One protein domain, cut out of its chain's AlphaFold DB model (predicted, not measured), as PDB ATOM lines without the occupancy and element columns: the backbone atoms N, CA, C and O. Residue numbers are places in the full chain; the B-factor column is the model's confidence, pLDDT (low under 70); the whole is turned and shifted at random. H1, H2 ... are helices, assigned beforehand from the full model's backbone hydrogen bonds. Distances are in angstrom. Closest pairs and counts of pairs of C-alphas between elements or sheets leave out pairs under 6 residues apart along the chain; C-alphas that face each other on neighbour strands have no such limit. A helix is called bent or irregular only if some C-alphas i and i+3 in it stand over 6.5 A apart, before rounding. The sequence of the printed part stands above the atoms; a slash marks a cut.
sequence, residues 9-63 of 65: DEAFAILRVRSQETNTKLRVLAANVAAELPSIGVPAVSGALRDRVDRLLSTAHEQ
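What this domain is: This is residues 9 to 63 of the 65 residues of the protein "ANTAR domain-containing protein" of Nocardia gamkensis (UniProt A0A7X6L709). An open arch of helices: H2 and H3 are its two legs, bridged by residues 41 to 46, and H1 packs across the beginning of H2. H3 has no helix beside it. The printed part has 55 residues with three named helices, H1, H2, H3, and no named strand: all helix, loose, radius of gyration of the C-alphas 13.9 A, flat, spanning 37 by 31 by 17 A.

How they stand to each other: H1, residues 9 to 21, touches H2, residues 26 to 40, with residues 15 to 19 alone meeting 26 to 30 alone; the closest C-alphas, of Ser 19 and Leu 26, are 5.2 A apart. They run opposite ways at a steep tilt of 69 degrees, only just short of about perpendicular. H3, residues 47 to 63, is apart from both. Every O i to N i+4 pair is within hydrogen-bond range in H1, 8 of 11 in H2, 10 of 13 in H3.

Where its parts are: H1 begins at C-alpha 9 (140.719, 117.192, 143.561) and measures 18.5 A, H2 21.0 A. H3, 24.4 A, kinks by 29 degrees near residue 57 and ends at C-alpha 63 (151.383, 105.067, 149.563). H2 and H3 are irregular: C-alphas 35 and 38, and 58 and 61, are 7.1 A apart.

The domain as a whole: The printed part has no cut. No link is long. Residues 41 to 46, 49 and 63 have pLDDT under 70.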
ATOM      1  N   ASP A   9     141.710 117.382 144.615       82.44
ATOM      2  CA  ASP A   9     140.719 117.192 143.561       82.44
ATOM      3  C   ASP A   9     140.018 118.507 143.224       82.44
ATOM      4  O   ASP A   9     139.878 118.861 142.050       82.44
ATOM      5  N   GLU A  10     139.662 119.292 144.239       81.75
ATOM      6  CA  GLU A  10     139.035 120.596 144.064       81.75
ATOM      7  C   GLU A  10     140.000 121.595 143.407       81.75
ATOM      8  O   GLU A  10     139.648 122.292 142.448       81.75
ATOM      9  N   ALA A  11     141.266 121.605 143.839       84.81
ATOM     10  CA  ALA A  11     142.304 122.416 143.202       84.81
ATOM     11  C   ALA A  11     142.524 122.015 141.730       84.81
ATOM     12  O   ALA A  11     142.664 122.877 140.856       84.81
ATOM     13  N   PHE A  12     142.524 120.711 141.437       88.75
ATOM     14  CA  PHE A  12     142.661 120.204 140.075       88.75
ATOM     15  C   PHE A  12     141.458 120.567 139.198       88.75
ATOM     16  O   PHE A  12     141.646 120.984 138.051       88.75
ATOM     17  N   ALA A  13     140.235 120.476 139.725       91.06
ATOM     18  CA  ALA A  13     139.015 120.839 139.010       91.06
ATOM     19  C   ALA A  13     139.029 122.312 138.572       91.06
ATOM     20  O   ALA A  13     138.759 122.612 137.404       91.06
ATOM     21  N   ILE A  14     139.433 123.225 139.462       90.56
ATOM     22  CA  ILE A  14     139.555 124.658 139.152       90.56
ATOM     23  C   ILE A  14     140.579 124.888 138.031       90.56
ATOM     24  O   ILE A  14     140.285 125.573 137.045       90.56
ATOM     25  N   LEU A  15     141.772 124.293 138.141       92.44
ATOM     26  CA  LEU A  15     142.822 124.431 137.125       92.44
ATOM     27  C   LEU A  15     142.402 123.837 135.777       92.44
ATOM     28  O   LEU A  15     142.750 124.384 134.728       92.44
ATOM     29  N   ARG A  16     141.630 122.746 135.784       94.88
ATOM     30  CA  ARG A  16     141.084 122.124 134.575       94.88
ATOM     31  C   ARG A  16     140.093 123.039 133.864       94.88
ATOM     32  O   ARG A  16     140.236 123.225 132.657       94.88
ATOM     33  N   VAL A  17     139.138 123.625 134.587       95.62
ATOM     34  CA  VAL A  17     138.171 124.575 134.007       95.62
ATOM     35  C   VAL A  17     138.912 125.755 133.380       95.62
ATOM     36  O   VAL A  17     138.745 126.034 132.194       95.62
ATOM     37  N   ARG A  18     139.844 126.366 134.122       95.00
ATOM     38  CA  ARG A  18     140.650 127.491 133.622       95.00
ATOM     39  C   ARG A  18     141.515 127.122 132.417       95.00
ATOM     40  O   ARG A  18     141.676 127.937 131.512       95.00
ATOM     41  N   SER A  19     142.053 125.901 132.374       96.12
ATOM     42  CA  SER A  19     142.834 125.382 131.241       96.12
ATOM     43  C   SER A  19     142.011 125.325 129.955       96.12
ATOM     44  O   SER A  19     142.511 125.700 128.894       96.12
ATOM     45  N   GLN A  20     140.750 124.900 130.060       95.44
ATOM     46  CA  GLN A  20     139.831 124.795 128.931       95.44
ATOM     47  C   GLN A  20     139.355 126.171 128.453       95.44
ATOM     48  O   GLN A  20     139.400 126.440 127.256       95.44
ATOM     49  N   GLU A  21     138.976 127.059 129.374       97.12
ATOM     50  CA  GLU A  21     138.501 128.416 129.054       97.12
ATOM     51  C   GLU A  21     139.568 129.273 128.360       97.12
ATOM     52  O   GLU A  21     139.257 130.079 127.487       97.12
ATOM     53  N   THR A  22     140.835 129.098 128.737       94.88
ATOM     54  CA  THR A  22     141.951 129.927 128.250       94.88
ATOM     55  C   THR A  22     142.793 129.246 127.173       94.88
ATOM     56  O   THR A  22     143.797 129.811 126.742       94.88
ATOM     57  N   ASN A  23     142.439 128.017 126.771       96.50
ATOM     58  CA  ASN A  23     143.254 127.165 125.897       96.50
ATOM     59  C   ASN A  23     144.740 127.103 126.325       96.50
ATOM     60  O   ASN A  23     145.662 127.098 125.507       96.50
ATOM     61  N   THR A  24     144.987 127.090 127.635       95.69
ATOM     62  CA  THR A  24     146.334 127.055 128.215       95.69
ATOM     63  C   THR A  24     146.574 125.689 128.830       95.69
ATOM     64  O   THR A  24     145.717 125.158 129.528       95.69
ATOM     65  N   LYS A  25     147.754 125.097 128.611       96.19
ATOM     66  CA  LYS A  25     148.097 123.787 129.191       96.19
ATOM     67  C   LYS A  25     147.988 123.840 130.720       96.19
ATOM     68  O   LYS A  25     148.626 124.684 131.342       96.19
ATOM     69  N   LEU A  26     147.284 122.881 131.327       92.00
ATOM     70  CA  LEU A  26     147.092 122.800 132.785       92.00
ATOM     71  C   LEU A  26     148.415 122.886 133.564       92.00
ATOM     72  O   LEU A  26     148.505 123.628 134.537       92.00
ATOM     73  N   ARG A  27     149.478 122.220 133.082       89.50
ATOM     74  CA  ARG A  27     150.821 122.292 133.693       89.50
ATOM     75  C   ARG A  27     151.395 123.712 133.761       89.50
ATOM     76  O   ARG A  27     152.134 124.021 134.683       89.50
ATOM     77  N   VAL A  28     151.077 124.555 132.778       94.44
ATOM     78  CA  VAL A  28     151.535 125.952 132.722       94.44
ATOM     79  C   VAL A  28     150.751 126.787 133.727       94.44
ATOM     80  O   VAL A  28     151.352 127.541 134.480       94.44
ATOM     81  N   LEU A  29     149.432 126.590 133.812       92.38
ATOM     82  CA  LEU A  29     148.609 127.251 134.829       92.38
ATOM     83  C   LEU A  29     149.051 126.880 136.247       92.38
ATOM     84  O   LEU A  29     149.220 127.765 137.077       92.38
ATOM     85  N   ALA A  30     149.300 125.596 136.511       89.88
ATOM     86  CA  ALA A  30     149.784 125.136 137.808       89.88
ATOM     87  C   ALA A  30     151.142 125.760 138.179       89.88
ATOM     88  O   ALA A  30     151.322 126.208 139.309       89.88
ATOM     89  N   ALA A  31     152.074 125.836 137.220       88.50
ATOM     90  CA  ALA A  31     153.378 126.461 137.427       88.50
ATOM     91  C   ALA A  31     153.258 127.962 137.734       88.50
ATOM     92  O   ALA A  31     153.876 128.437 138.684       88.50
ATOM     93  N   ASN A  32     152.425 128.687 136.981       89.69
ATOM     94  CA  ASN A  32     152.193 130.115 137.199       89.69
ATOM     95  C   ASN A  32     151.566 130.374 138.573       89.69
ATOM     96  O   ASN A  32     152.035 131.235 139.306       89.69
ATOM     97  N   VAL A  33     150.552 129.589 138.957       86.69
ATOM     98  CA  VAL A  33     149.931 129.700 140.285       86.69
ATOM     99  C   VAL A  33     150.965 129.473 141.386       86.69
ATOM    100  O   VAL A  33     151.048 130.281 142.302       86.69
ATOM    101  N   ALA A  34     151.784 128.421 141.288       82.69
ATOM    102  CA  ALA A  34     152.806 128.118 142.289       82.69
ATOM    103  C   ALA A  34     153.881 129.215 142.404       82.69
ATOM    104  O   ALA A  34     154.319 129.519 143.514       82.69
ATOM    105  N   ALA A  35     154.290 129.810 141.279       83.56
ATOM    106  CA  ALA A  35     155.272 130.893 141.246       83.56
ATOM    107  C   ALA A  35     154.749 132.194 141.876       83.56
ATOM    108  O   ALA A  35     155.535 132.933 142.465       83.56
ATOM    109  N   GLU A  36     153.439 132.444 141.795       83.62
ATOM    110  CA  GLU A  36     152.787 133.638 142.344       83.62
ATOM    111  C   GLU A  36     152.373 133.501 143.819       83.62
ATOM    112  O   GLU A  36     152.111 134.499 144.479       83.62
ATOM    113  N   LEU A  37     152.352 132.299 144.408       77.50
ATOM    114  CA  LEU A  37     151.996 132.137 145.830       77.50
ATOM    115  C   LEU A  37     152.795 133.036 146.804       77.50
ATOM    116  O   LEU A  37     152.188 133.569 147.736       77.50
ATOM    117  N   PRO A  38     154.113 133.262 146.629       73.62
ATOM    118  CA  PRO A  38     154.866 134.171 147.491       73.62
ATOM    119  C   PRO A  38     154.412 135.636 147.391       73.62
ATOM    120  O   PRO A  38     154.541 136.371 148.368       73.62
ATOM    121  N   SER A  39     153.878 136.072 146.240       77.75
ATOM    122  CA  SER A  39     153.480 137.471 146.018       77.75
ATOM    123  C   SER A  39     152.216 137.853 146.799       77.75
ATOM    124  O   SER A  39     152.040 139.017 147.156       77.75
ATOM    125  N   ILE A  40     151.389 136.869 147.165       74.06
ATOM    126  CA  ILE A  40     150.164 137.047 147.963       74.06
ATOM    127  C   ILE A  40     150.368 136.809 149.471       74.06
ATOM    128  O   ILE A  40     149.404 136.623 150.211       74.06
ATOM    129  N   GLY A  41     151.619 136.819 149.949       62.16
ATOM    130  CA  GLY A  41     151.937 136.741 151.379       62.16
ATOM    131  C   GLY A  41     151.932 135.328 151.966       62.16
ATOM    132  O   GLY A  41     151.989 135.181 153.189       62.16
ATOM    133  N   VAL A  42     151.909 134.283 151.130       64.50
ATOM    134  CA  VAL A  42     152.231 132.930 151.602       64.50
ATOM    135  C   VAL A  42     153.697 132.950 152.045       64.50
ATOM    136  O   VAL A  42     154.559 133.279 151.222       64.50
ATOM    137  N   PRO A  43     154.010 132.639 153.321       61.75
ATOM    138  CA  PRO A  43     155.378 132.689 153.812       61.75
ATOM    139  C   PRO A  43     156.281 131.861 152.907       61.75
ATOM    140  O   PRO A  43     155.939 130.724 152.566       61.75
ATOM    141  N   ALA A  44     157.434 132.421 152.531       60.03
ATOM    142  CA  ALA A  44     158.452 131.661 151.826       60.03
ATOM    143  C   ALA A  44     158.708 130.370 152.612       60.03
ATOM    144  O   ALA A  44     159.023 130.407 153.805       60.03
ATOM    145  N   VAL A  45     158.499 129.232 151.950       63.72
ATOM    146  CA  VAL A  45     158.671 127.906 152.543       63.72
ATOM    147  C   VAL A  45     160.075 127.853 153.144       63.72
ATOM    148  O   VAL A  45     161.062 127.996 152.421       63.72
ATOM    149  N   SER A  46     160.176 127.699 154.467       66.75
ATOM    150  CA  SER A  46     161.479 127.574 155.123       66.75
ATOM    151  C   SER A  46     162.223 126.364 154.553       66.75
ATOM    152  O   SER A  46     161.590 125.380 154.164       66.75
ATOM    153  N   GLY A  47     163.560 126.404 154.518       71.00
ATOM    154  CA  GLY A  47     164.362 125.283 153.999       71.00
ATOM    155  C   GLY A  47     163.960 123.941 154.625       71.00
ATOM    156  O   GLY A  47     163.737 122.965 153.921       71.00
ATOM    157  N   ALA A  48     163.685 123.938 155.933       73.12
ATOM    158  CA  ALA A  48     163.220 122.756 156.654       73.12
ATOM    159  C   ALA A  48     161.832 122.244 156.216       73.12
ATOM    160  O   ALA A  48     161.587 121.037 156.264       73.12
ATOM    161  N   LEU A  49     160.905 123.127 155.822       69.88
ATOM    162  CA  LEU A  49     159.599 122.717 155.299       69.88
ATOM    163  C   LEU A  49     159.732 122.171 153.874       69.88
ATOM    164  O   LEU A  49     159.124 121.145 153.580       69.88
ATOM    165  N   ARG A  50     160.573 122.785 153.030       72.56
ATOM    166  CA  ARG A  50     160.887 122.269 151.688       72.56
ATOM    167  C   ARG A  50     161.464 120.858 151.774       72.56
ATOM    168  O   ARG A  50     160.905 119.956 151.167       72.56
ATOM    169  N   ASP A  51     162.458 120.636 152.630       76.50
ATOM    170  CA  ASP A  51     163.073 119.315 152.805       76.50
ATOM    171  C   ASP A  51     162.067 118.241 153.257       76.50
ATOM    172  O   ASP A  51     162.174 117.069 152.895       76.50
ATOM    173  N   ARG A  52     161.088 118.614 154.096       76.44
ATOM    174  CA  ARG A  52     160.022 117.699 154.543       76.44
ATOM    175  C   ARG A  52     159.043 117.384 153.417       76.44
ATOM    176  O   ARG A  52     158.655 116.227 153.283       76.44
ATOM    177  N   VAL A  53     158.664 118.387 152.629       76.81
ATOM    178  CA  VAL A  53     157.790 118.216 151.461       76.81
ATOM    179  C   VAL A  53     158.480 117.372 150.390       76.81
ATOM    180  O   VAL A  53     157.859 116.452 149.875       76.81
ATOM    181  N   ASP A  54     159.761 117.602 150.110       78.94
ATOM    182  CA  ASP A  54     160.517 116.827 149.120       78.94
ATOM    183  C   ASP A  54     160.610 115.350 149.513       78.94
ATOM    184  O   ASP A  54     160.376 114.469 148.686       78.94
ATOM    185  N   ARG A  55     160.864 115.059 150.798       83.94
ATOM    186  CA  ARG A  55     160.810 113.682 151.311       83.94
ATOM    187  C   ARG A  55     159.427 113.062 151.136       83.94
ATOM    188  O   ARG A  55     159.340 111.937 150.662       83.94
ATOM    189  N   LEU A  56     158.369 113.798 151.473       81.06
ATOM    190  CA  LEU A  56     156.992 113.331 151.308       81.06
ATOM    191  C   LEU A  56     156.668 113.028 149.836       81.06
ATOM    192  O   LEU A  56     156.084 111.992 149.546       81.06
ATOM    193  N   LEU A  57     157.071 113.895 148.903       79.00
ATOM    194  CA  LEU A  57     156.877 113.681 147.465       79.00
ATOM    195  C   LEU A  57     157.667 112.473 146.955       79.00
ATOM    196  O   LEU A  57     157.144 111.694 146.160       79.00
ATOM    197  N   SER A  58     158.896 112.286 147.441       83.62
ATOM    198  CA  SER A  58     159.726 111.132 147.088       83.62
ATOM    199  C   SER A  58     159.107 109.809 147.540       83.62
ATOM    200  O   SER A  58     159.280 108.811 146.852       83.62
ATOM    201  N   THR A  59     158.384 109.781 148.660       87.81
ATOM    202  CA  THR A  59     157.750 108.561 149.194       87.81
ATOM    203  C   THR A  59     156.264 108.450 148.847       87.81
ATOM    204  O   THR A  59     155.648 107.424 149.107       87.81
ATOM    205  N   ALA A  60     155.654 109.470 148.235       78.44
ATOM    206  CA  ALA A  60     154.217 109.483 147.939       78.44
ATOM    207  C   ALA A  60     153.781 108.324 147.024       78.44
ATOM    208  O   ALA A  60     152.684 107.795 147.175       78.44
ATOM    209  N   HIS A  61     154.654 107.896 146.110       75.50
ATOM    210  CA  HIS A  61     154.411 106.748 145.234       75.50
ATOM    211  C   HIS A  61     154.298 105.404 145.982       75.50
ATOM    212  O   HIS A  61     153.672 104.483 145.470       75.50
ATOM    213  N   GLU A  62     154.849 105.298 147.195       79.81
ATOM    214  CA  GLU A  62     154.795 104.086 148.026       79.81
ATOM    215  C   GLU A  62     153.442 103.936 148.737       79.81
ATOM    216  O   GLU A  62     153.058 102.836 149.113       79.81
ATOM    217  N   GLN A  63     152.702 105.035 148.914       62.56
ATOM    218  CA  GLN A  63     151.383 105.067 149.563       62.56
ATOM    219  C   GLN A  63     150.222 104.859 148.575       62.56
ATOM    220  O   GLN A  63     149.066 104.818 148.986       62.56
TER     221      GLN A  63